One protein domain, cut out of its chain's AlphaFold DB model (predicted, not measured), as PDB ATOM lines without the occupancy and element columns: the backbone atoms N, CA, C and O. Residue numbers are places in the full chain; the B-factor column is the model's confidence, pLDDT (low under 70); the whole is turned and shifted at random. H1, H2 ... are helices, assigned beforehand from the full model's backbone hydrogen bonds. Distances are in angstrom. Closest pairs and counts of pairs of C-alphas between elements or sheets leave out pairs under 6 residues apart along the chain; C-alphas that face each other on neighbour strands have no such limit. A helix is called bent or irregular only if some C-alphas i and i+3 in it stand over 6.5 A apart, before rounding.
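What this domain is: This is residues 184 to 278 of the 366 residues of an uncharacterized protein of Deltaproteobacteria bacterium (UniProt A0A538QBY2). Two helical hairpins are laid crosswise, one over the other: H3 and H4, each pair of arms opening as a narrow V from its link, make one layer, and H1 with H2 makes the second. H4, the longest helix, runs along the long axis of an elongated whole, and both H1 and H2 cross H3 at large angles. The printed part has 95 residues, with four named helices in the order H1, H2, H3, H4 and no named strand; the class is all helix. The whole is compact, with a radius of gyration of the C-alphas of 13.4 A, and the C-alphas span 45 by 28 by 17 A.

Where its parts are: H4 covers residues 250 to 277 and is 40.7 A long from first to last C-alpha; it begins at C-alpha 250 (11.281, 24.634, 15.085) and ends at C-alpha 277 (-3.473, 37.638, 50.680). H3, residues 228 to 247, is 29.7 A long. H2, residues 204 to 221, measures 25.0 A. H1, residues 184 to 198, measures 21.0 A and begins at C-alpha 184 (-1.540, 18.625, 28.837). No helix is bent or irregular.

How they stand to each other: H3 and H4 form a helical hairpin and run opposite ways at a shallow tilt of 20 degrees. They touch through residues 238 to 246 of H3 and 252 to 260 of H4, closest at the C-alphas of Ala 245 and Leu 253, 4.8 A apart. H1 touches H3 about perpendicular, at 86 degrees, and the closest C-alphas, of Gly 194 and Ala 241, are 4.0 A apart. H1 touches H4 with residues 186 to 190 alone, at 74 degrees, about perpendicular; the closest C-alphas are those of Thr 190 and Val 256, 5.3 A apart. H2 touches H3 at 73 degrees, only just about perpendicular, closest at the C-alphas of Ala 211 and Leu 234, 4.5 A apart. H2 and H4 only just touch, with 3 pairs of C-alphas within 8 A, the closest those of Leu 218 and Ile 267 at 7.2 A; they run the same way at a steep tilt of 53 degrees. H1 and H2 form the other helical hairpin, opposite ways at a shallow tilt of 21 degrees, and touch closest at the C-alphas of Thr 198 and Gly 204, 4.5 A apart. The helix packing is mostly crossed, but only just: of 6 touching pairs 2 are at a shallow tilt. Every O i to N i+4 pair is within hydrogen-bond range in H1 and H2, against 15 of 16 in H3 and 23 of 24 in H4.

The domain as a whole: The two C-alphas farthest apart, of Leu 247 and Glu 278, are 44.9 A apart. The printed part has no cut. The links H1 to H2 and H3 to H4 are tight, and H2 to H3 is short. The mean pLDDT of the printed part is 86.5; residue 202 and residues 276 to 278 are under 70.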
ATOM      1  N   HIS A 184      -2.026  19.868  28.255       82.31
ATOM      2  CA  HIS A 184      -1.540  18.625  28.837       82.31
ATOM      3  C   HIS A 184      -0.503  17.968  27.924       82.31
ATOM      4  O   HIS A 184       0.611  17.698  28.368       82.31
ATOM      5  N   ASP A 185      -0.809  17.845  26.629       85.56
ATOM      6  CA  ASP A 185       0.113  17.291  25.631       85.56
ATOM      7  C   ASP A 185       1.416  18.102  25.542       85.56
ATOM      8  O   ASP A 185       2.506  17.545  25.402       85.56
ATOM      9  N   ALA A 186       1.329  19.434  25.615       90.56
ATOM     10  CA  ALA A 186       2.498  20.308  25.580       90.56
ATOM     11  C   ALA A 186       3.382  20.128  26.822       90.56
ATOM     12  O   ALA A 186       4.614  20.126  26.716       90.56
ATOM     13  N   LEU A 187       2.760  19.961  27.991       91.12
ATOM     14  CA  LEU A 187       3.452  19.728  29.249       91.12
ATOM     15  C   LEU A 187       4.103  18.344  29.289       91.12
ATOM     16  O   LEU A 187       5.282  18.239  29.628       91.12
ATOM     17  N   GLU A 188       3.372  17.298  28.905       89.12
ATOM     18  CA  GLU A 188       3.884  15.930  28.831       89.12
ATOM     19  C   GLU A 188       5.046  15.849  27.838       89.12
ATOM     20  O   GLU A 188       6.126  15.354  28.170       89.12
ATOM     21  N   TYR A 189       4.872  16.422  26.642       94.19
ATOM     22  CA  TYR A 189       5.920  16.470  25.628       94.19
ATOM     23  C   TYR A 189       7.185  17.158  26.150       94.19
ATOM     24  O   TYR A 189       8.282  16.620  25.997       94.19
ATOM     25  N   THR A 190       7.039  18.321  26.790       95.44
ATOM     26  CA  THR A 190       8.168  19.076  27.351       95.44
ATOM     27  C   THR A 190       8.849  18.315  28.486       95.44
ATOM     28  O   THR A 190      10.077  18.252  28.524       95.44
ATOM     29  N   THR A 191       8.067  17.692  29.372       92.81
ATOM     30  CA  THR A 191       8.587  16.919  30.506       92.81
ATOM     31  C   THR A 191       9.397  15.726  30.013       92.81
ATOM     32  O   THR A 191      10.536  15.534  30.428       92.81
ATOM     33  N   ARG A 192       8.865  14.988  29.034       94.50
ATOM     34  CA  ARG A 192       9.558  13.858  28.414       94.50
ATOM     35  C   ARG A 192      10.881  14.273  27.768       94.50
ATOM     36  O   ARG A 192      11.873  13.568  27.927       94.50
ATOM     37  N   LEU A 193      10.916  15.411  27.066       94.56
ATOM     38  CA  LEU A 193      12.165  15.925  26.488       94.56
ATOM     39  C   LEU A 193      13.176  16.328  27.565       94.56
ATOM     40  O   LEU A 193      14.363  16.063  27.403       94.56
ATOM     41  N   GLY A 194      12.725  16.944  28.660       92.56
ATOM     42  CA  GLY A 194      13.590  17.279  29.788       92.56
ATOM     43  C   GLY A 194      14.160  16.035  30.471       92.56
ATOM     44  O   GLY A 194      15.353  15.977  30.749       92.56
ATOM     45  N   GLU A 195      13.357  14.995  30.686       89.88
ATOM     46  CA  GLU A 195      13.821  13.718  31.244       89.88
ATOM     47  C   GLU A 195      14.815  13.014  30.312       89.88
ATOM     48  O   GLU A 195      15.868  12.552  30.748       89.88
ATOM     49  N   GLU A 196      14.525  12.974  29.010       91.88
ATOM     50  CA  GLU A 196      15.425  12.398  28.011       91.88
ATOM     51  C   GLU A 196      16.770  13.131  27.967       91.88
ATOM     52  O   GLU A 196      17.819  12.491  27.992       91.88
ATOM     53  N   ALA A 197      16.747  14.465  27.979       91.94
ATOM     54  CA  ALA A 197      17.941  15.305  27.933       91.94
ATOM     55  C   ALA A 197      18.859  15.146  29.155       91.94
ATOM     56  O   ALA A 197      20.047  15.478  29.107       91.94
ATOM     57  N   THR A 198      18.290  14.703  30.272       87.88
ATOM     58  CA  THR A 198      18.941  14.714  31.583       87.88
ATOM     59  C   THR A 198      19.271  13.312  32.079       87.88
ATOM     60  O   THR A 198      20.062  13.183  33.011       87.88
ATOM     61  N   ARG A 199      18.757  12.267  31.419       84.50
ATOM     62  CA  ARG A 199      18.953  10.855  31.775       84.50
ATOM     63  C   ARG A 199      20.418  10.481  31.997       84.50
ATOM     64  O   ARG A 199      20.735   9.862  33.005       84.50
ATOM     65  N   ASP A 200      21.297  10.908  31.095       82.12
ATOM     66  CA  ASP A 200      22.716  10.529  31.115       82.12
ATOM     67  C   ASP A 200      23.601  11.538  31.869       82.12
ATOM     68  O   ASP A 200      24.825  11.404  31.924       82.12
ATOM     69  N   GLN A 201      23.000  12.583  32.446       77.75
ATOM     70  CA  GLN A 201      23.735  13.623  33.153       77.75
ATOM     71  C   GLN A 201      23.877  13.291  34.634       77.75
ATOM     72  O   GLN A 201      22.950  12.808  35.285       77.75
ATOM     73  N   ARG A 202      25.032  13.638  35.210       64.00
ATOM     74  CA  ARG A 202      25.258  13.524  36.654       64.00
ATOM     75  C   ARG A 202      24.204  14.349  37.400       64.00
ATOM     76  O   ARG A 202      24.122  15.559  37.203       64.00
ATOM     77  N   ASN A 203      23.425  13.693  38.261       72.06
ATOM     78  CA  ASN A 203      22.287  14.260  39.004       72.06
ATOM     79  C   ASN A 203      21.087  14.675  38.133       72.06
ATOM     80  O   ASN A 203      20.156  15.305  38.637       72.06
ATOM     81  N   GLY A 204      21.087  14.341  36.842       80.12
ATOM     82  CA  GLY A 204      20.039  14.748  35.917       80.12
ATOM     83  C   GLY A 204      18.668  14.154  36.236       80.12
ATOM     84  O   GLY A 204      17.730  14.939  36.361       80.12
ATOM     85  N   PRO A 205      18.542  12.839  36.512       80.12
ATOM     86  CA  PRO A 205      17.272  12.249  36.937       80.12
ATOM     87  C   PRO A 205      16.693  12.892  38.204       80.12
ATOM     88  O   PRO A 205      15.495  13.151  38.273       80.12
ATOM     89  N   HIS A 206      17.536  13.224  39.189       74.44
ATOM     90  CA  HIS A 206      17.088  13.902  40.409       74.44
ATOM     91  C   HIS A 206      16.589  15.326  40.130       74.44
ATOM     92  O   HIS A 206      15.522  15.710  40.599       74.44
ATOM     93  N   ARG A 207      17.325  16.108  39.330       81.44
ATOM     94  CA  ARG A 207      16.898  17.462  38.940       81.44
ATOM     95  C   ARG A 207      15.630  17.442  38.091       81.44
ATOM     96  O   ARG A 207      14.772  18.295  38.280       81.44
ATOM     97  N   ALA A 208      15.488  16.459  37.206       85.12
ATOM     98  CA  ALA A 208      14.270  16.242  36.437       85.12
ATOM     99  C   ALA A 208      13.082  15.897  37.340       85.12
ATOM    100  O   ALA A 208      12.004  16.461  37.178       85.12
ATOM    101  N   TRP A 209      13.292  15.037  38.339       83.50
ATOM    102  CA  TRP A 209      12.278  14.715  39.338       83.50
ATOM    103  C   TRP A 209      11.862  15.943  40.159       83.50
ATOM    104  O   TRP A 209      10.667  16.203  40.290       83.50
ATOM    105  N   LEU A 210      12.823  16.742  40.644       78.56
ATOM    106  CA  LEU A 210      12.543  17.995  41.358       78.56
ATOM    107  C   LEU A 210      11.735  18.964  40.495       78.56
ATOM    108  O   LEU A 210      10.715  19.481  40.941       78.56
ATOM    109  N   ALA A 211      12.150  19.164  39.241       91.00
ATOM    110  CA  ALA A 211      11.439  20.018  38.300       91.00
ATOM    111  C   ALA A 211      10.013  19.512  38.030       91.00
ATOM    112  O   ALA A 211       9.064  20.293  38.055       91.00
ATOM    113  N   ARG A 212       9.833  18.202  37.826       87.44
ATOM    114  CA  ARG A 212       8.520  17.590  37.589       87.44
ATOM    115  C   ARG A 212       7.595  17.746  38.790       87.44
ATOM    116  O   ARG A 212       6.427  18.084  38.613       87.44
ATOM    117  N   ASN A 213       8.106  17.524  39.996       78.69
ATOM    118  CA  ASN A 213       7.321  17.712  41.210       78.69
ATOM    119  C   ASN A 213       6.968  19.176  41.427       78.69
ATOM    120  O   ASN A 213       5.825  19.461  41.747       78.69
ATOM    121  N   ALA A 214       7.894  20.098  41.170       84.94
ATOM    122  CA  ALA A 214       7.611  21.523  41.260       84.94
ATOM    123  C   ALA A 214       6.537  21.962  40.251       84.94
ATOM    124  O   ALA A 214       5.602  22.665  40.621       84.94
ATOM    125  N   ILE A 215       6.608  21.485  39.001       90.00
ATOM    126  CA  ILE A 215       5.559  21.691  37.987       90.00
ATOM    127  C   ILE A 215       4.220  21.136  38.481       90.00
ATOM    128  O   ILE A 215       3.200  21.816  38.385       90.00
ATOM    129  N   ARG A 216       4.210  19.914  39.022       85.56
ATOM    130  CA  ARG A 216       2.994  19.282  39.540       85.56
ATOM    131  C   ARG A 216       2.396  20.084  40.694       85.56
ATOM    132  O   ARG A 216       1.229  20.451  40.622       85.56
ATOM    133  N   SER A 217       3.189  20.403  41.714       79.94
ATOM    134  CA  SER A 217       2.764  21.196  42.871       79.94
ATOM    135  C   SER A 217       2.208  22.552  42.448       79.94
ATOM    136  O   SER A 217       1.162  22.970  42.953       79.94
ATOM    137  N   LEU A 218       2.839  23.206  41.473       89.00
ATOM    138  CA  LEU A 218       2.362  24.470  40.929       89.00
ATOM    139  C   LEU A 218       0.994  24.326  40.243       89.00
ATOM    140  O   LEU A 218       0.112  25.159  40.452       89.00
ATOM    141  N   LEU A 219       0.796  23.276  39.445       87.69
ATOM    142  CA  LEU A 219      -0.447  23.060  38.700       87.69
ATOM    143  C   LEU A 219      -1.604  22.593  39.590       87.69
ATOM    144  O   LEU A 219      -2.724  23.075  39.432       87.69
ATOM    145  N   GLU A 220      -1.339  21.676  40.517       86.19
ATOM    146  CA  GLU A 220      -2.362  21.049  41.361       86.19
ATOM    147  C   GLU A 220      -2.711  21.910  42.574       86.19
ATOM    148  O   GLU A 220      -3.882  22.118  42.880       86.19
ATOM    149  N   THR A 221      -1.692  22.430  43.261       83.25
ATOM    150  CA  THR A 221      -1.863  23.088  44.567       83.25
ATOM    151  C   THR A 221      -1.602  24.585  44.532       83.25
ATOM    152  O   THR A 221      -1.753  25.239  45.557       83.25
ATOM    153  N   ARG A 222      -1.215  25.142  43.373       89.56
ATOM    154  CA  ARG A 222      -0.770  26.542  43.257       89.56
ATOM    155  C   ARG A 222       0.348  26.863  44.254       89.56
ATOM    156  O   ARG A 222       0.392  27.956  44.805       89.56
ATOM    157  N   THR A 223       1.250  25.907  44.482       85.50
ATOM    158  CA  THR A 223       2.412  26.096  45.357       85.50
ATOM    159  C   THR A 223       3.643  26.331  44.489       85.50
ATOM    160  O   THR A 223       4.032  25.419  43.752       85.50
ATOM    161  N   PRO A 224       4.250  27.529  44.523       88.62
ATOM    162  CA  PRO A 224       5.471  27.793  43.780       88.62
ATOM    163  C   PRO A 224       6.670  27.120  44.474       88.62
ATOM    164  O   PRO A 224       6.582  26.756  45.650       88.62
ATOM    165  N   PRO A 225       7.809  26.953  43.778       82.75
ATOM    166  CA  PRO A 225       9.047  26.507  44.412       82.75
ATOM    167  C   PRO A 225       9.430  27.466  45.545       82.75
ATOM    168  O   PRO A 225       9.516  28.672  45.323       82.75
ATOM    169  N   THR A 226       9.668  26.940  46.746       79.94
ATOM    170  CA  THR A 226      10.006  27.752  47.929       79.94
ATOM    171  C   THR A 226      11.510  27.871  48.159       79.94
ATOM    172  O   THR A 226      11.957  28.791  48.841       79.94
ATOM    173  N   ASP A 227      12.303  26.971  47.578       81.88
ATOM    174  CA  ASP A 227      13.751  26.939  47.726       81.88
ATOM    175  C   ASP A 227      14.483  27.164  46.392       81.88
ATOM    176  O   ASP A 227      14.011  26.818  45.301       81.88
ATOM    177  N   ALA A 228      15.684  27.739  46.489       72.19
ATOM    178  CA  ALA A 228      16.512  28.069  45.333       72.19
ATOM    179  C   ALA A 228      16.932  26.830  44.525       72.19
ATOM    180  O   ALA A 228      17.064  26.908  43.306       72.19
ATOM    181  N   HIS A 229      17.112  25.677  45.175       72.19
ATOM    182  CA  HIS A 229      17.567  24.464  44.504       72.19
ATOM    183  C   HIS A 229      16.482  23.894  43.576       72.19
ATOM    184  O   HIS A 229      16.778  23.477  42.454       72.19
ATOM    185  N   THR A 230      15.219  23.928  43.998       76.31
ATOM    186  CA  THR A 230      14.074  23.526  43.173       76.31
ATOM    187  C   THR A 230      13.840  24.496  42.011       76.31
ATOM    188  O   THR A 230      13.600  24.059  40.881       76.31
ATOM    189  N   ALA A 231      13.974  25.807  42.242       82.56
ATOM    190  CA  ALA A 231      13.895  26.809  41.175       82.56
ATOM    191  C   ALA A 231      15.015  26.629  40.126       82.56
ATOM    192  O   ALA A 231      14.754  26.641  38.918       82.56
ATOM    193  N   ASP A 232      16.246  26.371  40.575       79.19
ATOM    194  CA  ASP A 232      17.382  26.063  39.701       79.19
ATOM    195  C   ASP A 232      17.156  24.771  38.908       79.19
ATOM    196  O   ASP A 232      17.476  24.708  37.717       79.19
ATOM    197  N   ALA A 233      16.579  23.741  39.538       83.25
ATOM    198  CA  ALA A 233      16.241  22.486  38.876       83.25
ATOM    199  C   ALA A 233      15.221  22.700  37.747       83.25
ATOM    200  O   ALA A 233      15.425  22.174  36.653       83.25
ATOM    201  N   LEU A 234      14.186  23.521  37.966       91.75
ATOM    202  CA  LEU A 234      13.214  23.905  36.934       91.75
ATOM    203  C   LEU A 234      13.866  24.625  35.755       91.75
ATOM    204  O   LEU A 234      13.675  24.231  34.602       91.75
ATOM    205  N   HIS A 235      14.661  25.661  36.032       90.69
ATOM    206  CA  HIS A 235      15.355  26.410  34.986       90.69
ATOM    207  C   HIS A 235      16.272  25.497  34.164       90.69
ATOM    208  O   HIS A 235      16.247  25.490  32.930       90.69
ATOM    209  N   TRP A 236      17.066  24.686  34.862       92.56
ATOM    210  CA  TRP A 236      17.977  23.732  34.256       92.56
ATOM    211  C   TRP A 236      17.238  22.680  33.417       92.56
ATOM    212  O   TRP A 236      17.690  22.360  32.318       92.56
ATOM    213  N   PHE A 237      16.097  22.181  33.892       95.38
ATOM    214  CA  PHE A 237      15.269  21.194  33.203       95.38
ATOM    215  C   PHE A 237      14.704  21.731  31.884       95.38
ATOM    216  O   PHE A 237      14.888  21.105  30.837       95.38
ATOM    217  N   PHE A 238      14.095  22.922  31.892       96.69
ATOM    218  CA  PHE A 238      13.559  23.531  30.668       96.69
ATOM    219  C   PHE A 238      14.649  23.869  29.655       96.69
ATOM    220  O   PHE A 238      14.445  23.682  28.456       96.69
ATOM    221  N   LYS A 239      15.827  24.301  30.118       95.50
ATOM    222  CA  LYS A 239      16.977  24.534  29.239       95.50
ATOM    223  C   LYS A 239      17.382  23.264  28.483       95.50
ATOM    224  O   LYS A 239      17.598  23.308  27.276       95.50
ATOM    225  N   HIS A 240      17.434  22.131  29.174       96.31
ATOM    226  CA  HIS A 240      17.784  20.847  28.567       96.31
ATOM    227  C   HIS A 240      16.695  20.310  27.635       96.31
ATOM    228  O   HIS A 240      17.003  19.816  26.548       96.31
ATOM    229  N   ALA A 241      15.425  20.475  28.013       96.75
ATOM    230  CA  ALA A 241      14.305  20.190  27.124       96.75
ATOM    231  C   ALA A 241      14.392  21.026  25.835       96.75
ATOM    232  O   ALA A 241      14.142  20.509  24.745       96.75
ATOM    233  N   GLU A 242      14.791  22.300  25.933       96.69
ATOM    234  CA  GLU A 242      14.980  23.183  24.780       96.69
ATOM    235  C   GLU A 242      16.110  22.689  23.864       96.69
ATOM    236  O   GLU A 242      15.934  22.628  22.643       96.69
ATOM    237  N   ASP A 243      17.254  22.310  24.439       94.69
ATOM    238  CA  ASP A 243      18.413  21.826  23.688       94.69
ATOM    239  C   ASP A 243      18.082  20.564  22.875       94.69
ATOM    240  O   ASP A 243      18.413  20.497  21.688       94.69
ATOM    241  N   ILE A 244      17.345  19.613  23.456       95.62
ATOM    242  CA  ILE A 244      16.849  18.442  22.718       95.62
ATOM    243  C   ILE A 244      15.777  18.842  21.693       95.62
ATOM    244  O   ILE A 244      15.821  18.392  20.546       95.62
ATOM    245  N   ALA A 245      14.844  19.733  22.036       95.44
ATOM    246  CA  ALA A 245      13.791  20.175  21.120       95.44
ATOM    247  C   ALA A 245      14.339  20.827  19.839       95.44
ATOM    248  O   ALA A 245      13.725  20.707  18.774       95.44
ATOM    249  N   ARG A 246      15.516  21.470  19.900       95.94
ATOM    250  CA  ARG A 246      16.209  22.004  18.712       95.94
ATOM    251  C   ARG A 246      16.526  20.917  17.686       95.94
ATOM    252  O   ARG A 246      16.429  21.193  16.489       95.94
ATOM    253  N   LEU A 247      16.831  19.695  18.129       94.88
ATOM    254  CA  LEU A 247      17.106  18.548  17.254       94.88
ATOM    255  C   LEU A 247      15.847  18.087  16.503       94.88
ATOM    256  O   LEU A 247      15.928  17.691  15.343       94.88
ATOM    257  N   TYR A 248      14.673  18.216  17.126       92.88
ATOM    258  CA  TYR A 248      13.370  17.885  16.530       92.88
ATOM    259  C   TYR A 248      12.783  19.012  15.658       92.88
ATOM    260  O   TYR A 248      11.746  18.843  15.008       92.88
ATOM    261  N   GLY A 249      13.449  20.167  15.603       93.88
ATOM    262  CA  GLY A 249      13.115  21.287  14.731       93.88
ATOM    263  C   GLY A 249      12.228  22.357  15.370       93.88
ATOM    264  O   GLY A 249      11.824  22.297  16.529       93.88
ATOM    265  N   ARG A 250      11.904  23.392  14.580       92.94
ATOM    266  CA  ARG A 250      11.281  24.634  15.085       92.94
ATOM    267  C   ARG A 250       9.959  24.422  15.822       92.94
ATOM    268  O   ARG A 250       9.671  25.173  16.742       92.94
ATOM    269  N   ARG A 251       9.154  23.433  15.417       91.50
ATOM    270  CA  ARG A 251       7.854  23.160  16.045       91.50
ATOM    271  C   ARG A 251       8.022  22.651  17.479       91.50
ATOM    272  O   ARG A 251       7.363  23.180  18.363       91.50
ATOM    273  N   ALA A 252       8.908  21.677  17.689       93.00
ATOM    274  CA  ALA A 252       9.230  21.142  19.011       93.00
ATOM    275  C   ALA A 252       9.804  22.231  19.920       93.00
ATOM    276  O   ALA A 252       9.331  22.416  21.037       93.00
ATOM    277  N   LEU A 253      10.752  23.012  19.388       95.19
ATOM    278  CA  LEU A 253      11.342  24.142  20.099       95.19
ATOM    279  C   LEU A 253      10.281  25.150  20.560       95.19
ATOM    280  O   LEU A 253      10.295  25.581  21.706       95.19
ATOM    281  N   THR A 254       9.340  25.501  19.677       91.38
ATOM    282  CA  THR A 254       8.241  26.407  20.024       91.38
ATOM    283  C   THR A 254       7.361  25.837  21.130       91.38
ATOM    284  O   THR A 254       7.041  26.594  22.034       91.38
ATOM    285  N   ILE A 255       7.009  24.544  21.096       92.38
ATOM    286  CA  ILE A 255       6.209  23.908  22.159       92.38
ATOM    287  C   ILE A 255       6.915  24.080  23.508       92.38
ATOM    288  O   ILE A 255       6.346  24.708  24.396       92.38
ATOM    289  N   VAL A 256       8.176  23.643  23.616       95.50
ATOM    290  CA  VAL A 256       8.948  23.717  24.871       95.50
ATOM    291  C   VAL A 256       9.075  25.148  25.388       95.50
ATOM    292  O   VAL A 256       8.816  25.397  26.560       95.50
ATOM    293  N   GLN A 257       9.417  26.105  24.522       94.00
ATOM    294  CA  GLN A 257       9.555  27.508  24.924       94.00
ATOM    295  C   GLN A 257       8.226  28.104  25.401       94.00
ATOM    296  O   GLN A 257       8.206  28.843  26.382       94.00
ATOM    297  N   THR A 258       7.112  27.779  24.737       91.50
ATOM    298  CA  THR A 258       5.791  28.260  25.165       91.50
ATOM    299  C   THR A 258       5.328  27.615  26.463       91.50
ATOM    300  O   THR A 258       4.757  28.311  27.294       91.50
ATOM    301  N   THR A 259       5.610  26.326  26.674       94.06
ATOM    302  CA  THR A 259       5.315  25.636  27.936       94.06
ATOM    303  C   THR A 259       6.146  26.218  29.074       94.06
ATOM    304  O   THR A 259       5.589  26.550  30.114       94.06
ATOM    305  N   ALA A 260       7.455  26.406  28.873       94.00
ATOM    306  CA  ALA A 260       8.331  27.002  29.878       94.00
ATOM    307  C   ALA A 260       7.869  28.416  30.261       94.00
ATOM    308  O   ALA A 260       7.759  28.718  31.443       94.00
ATOM    309  N   ALA A 261       7.543  29.260  29.273       90.50
ATOM    310  CA  ALA A 261       7.029  30.605  29.527       90.50
ATOM    311  C   ALA A 261       5.712  30.578  30.317       90.50
ATOM    312  O   ALA A 261       5.594  31.283  31.307       90.50
ATOM    313  N   ALA A 262       4.768  29.705  29.946       91.25
ATOM    314  CA  ALA A 262       3.499  29.574  30.661       91.25
ATOM    315  C   ALA A 262       3.672  29.106  32.118       91.25
ATOM    316  O   ALA A 262       2.907  29.517  32.985       91.25
ATOM    317  N   ILE A 263       4.666  28.255  32.398       92.50
ATOM    318  CA  ILE A 263       4.988  27.836  33.768       92.50
ATOM    319  C   ILE A 263       5.589  28.996  34.570       92.50
ATOM    320  O   ILE A 263       5.195  29.183  35.717       92.50
ATOM    321  N   TRP A 264       6.486  29.796  33.985       89.69
ATOM    322  CA  TRP A 264       7.026  30.985  34.658       89.69
ATOM    323  C   TRP A 264       5.951  32.045  34.917       89.69
ATOM    324  O   TRP A 264       5.851  32.521  36.042       89.69
ATOM    325  N   ASP A 265       5.084  32.316  33.936       88.62
ATOM    326  CA  ASP A 265       3.942  33.223  34.105       88.62
ATOM    327  C   ASP A 265       3.017  32.740  35.242       88.62
ATOM    328  O   ASP A 265       2.549  33.532  36.057       88.62
ATOM    329  N   LEU A 266       2.785  31.424  35.348       89.81
ATOM    330  CA  LEU A 266       1.988  30.837  36.426       89.81
ATOM    331  C   LEU A 266       2.659  30.975  37.803       89.81
ATOM    332  O   LEU A 266       1.958  31.208  38.786       89.81
ATOM    333  N   ILE A 267       3.984  30.822  37.891       88.44
ATOM    334  CA  ILE A 267       4.737  31.057  39.136       88.44
ATOM    335  C   ILE A 267       4.566  32.512  39.572       88.44
ATOM    336  O   ILE A 267       4.198  32.756  40.722       88.44
ATOM    337  N   ASP A 268       4.764  33.459  38.655       84.62
ATOM    338  CA  ASP A 268       4.633  34.891  38.931       84.62
ATOM    339  C   ASP A 268       3.203  35.255  39.368       84.62
ATOM    340  O   ASP A 268       3.020  35.967  40.358       84.62
ATOM    341  N   ASP A 269       2.180  34.717  38.696       87.56
ATOM    342  CA  ASP A 269       0.773  34.929  39.054       87.56
ATOM    343  C   ASP A 269       0.447  34.408  40.461       87.56
ATOM    344  O   ASP A 269      -0.265  35.064  41.225       87.56
ATOM    345  N   VAL A 270       0.951  33.220  40.808       85.38
ATOM    346  CA  VAL A 270       0.742  32.606  42.126       85.38
ATOM    347  C   VAL A 270       1.433  33.419  43.218       85.38
ATOM    348  O   VAL A 270       0.806  33.718  44.235       85.38
ATOM    349  N   LEU A 271       2.682  33.832  42.996       83.31
ATOM    350  CA  LEU A 271       3.418  34.680  43.936       83.31
ATOM    351  C   LEU A 271       2.709  36.029  44.132       83.31
ATOM    352  O   LEU A 271       2.459  36.437  45.264       83.31
ATOM    353  N   ALA A 272       2.264  36.667  43.048       83.12
ATOM    354  CA  ALA A 272       1.518  37.923  43.110       83.12
ATOM    355  C   ALA A 272       0.152  37.788  43.812       83.12
ATOM    356  O   ALA A 272      -0.366  38.760  44.371       83.12
ATOM    357  N   GLN A 273      -0.478  36.609  43.775       81.81
ATOM    358  CA  GLN A 273      -1.698  36.329  44.538       81.81
ATOM    359  C   GLN A 273      -1.407  36.128  46.026       81.81
ATOM    360  O   GLN A 273      -2.148  36.657  46.856       81.81
ATOM    361  N   GLN A 274      -0.332  35.419  46.374       78.00
ATOM    362  CA  GLN A 274       0.084  35.225  47.766       78.00
ATOM    363  C   GLN A 274       0.435  36.561  48.437       78.00
ATOM    364  O   GLN A 274      -0.061  36.839  49.529       78.00
ATOM    365  N   GLU A 275       1.145  37.451  47.737       70.56
ATOM    366  CA  GLU A 275       1.438  38.814  48.211       70.56
ATOM    367  C   GLU A 275       0.174  39.643  48.502       70.56
ATOM    368  O   GLU A 275       0.168  40.491  49.392       70.56
ATOM    369  N   LYS A 276      -0.930  39.405  47.780       68.81
ATOM    370  CA  LYS A 276      -2.208  40.102  48.020       68.81
ATOM    371  C   LYS A 276      -2.976  39.563  49.224       68.81
ATOM    372  O   LYS A 276      -3.828  40.278  49.755       68.81
ATOM    373  N   HIS A 277      -2.729  38.316  49.620       54.31
ATOM    374  CA  HIS A 277      -3.473  37.638  50.680       54.31
ATOM    375  C   HIS A 277      -2.782  37.682  52.052       54.31
ATOM    376  O   HIS A 277      -3.461  37.458  53.055       54.31
ATOM    377  N   GLU A 278      -1.506  38.070  52.129       43.34
ATOM    378  CA  GLU A 278      -0.809  38.313  53.397       43.34
ATOM    379  C   GLU A 278      -0.620  39.812  53.690       43.34
ATOM    380  O   GLU A 278       0.266  40.460  53.132       43.34
TER     381      GLU A 278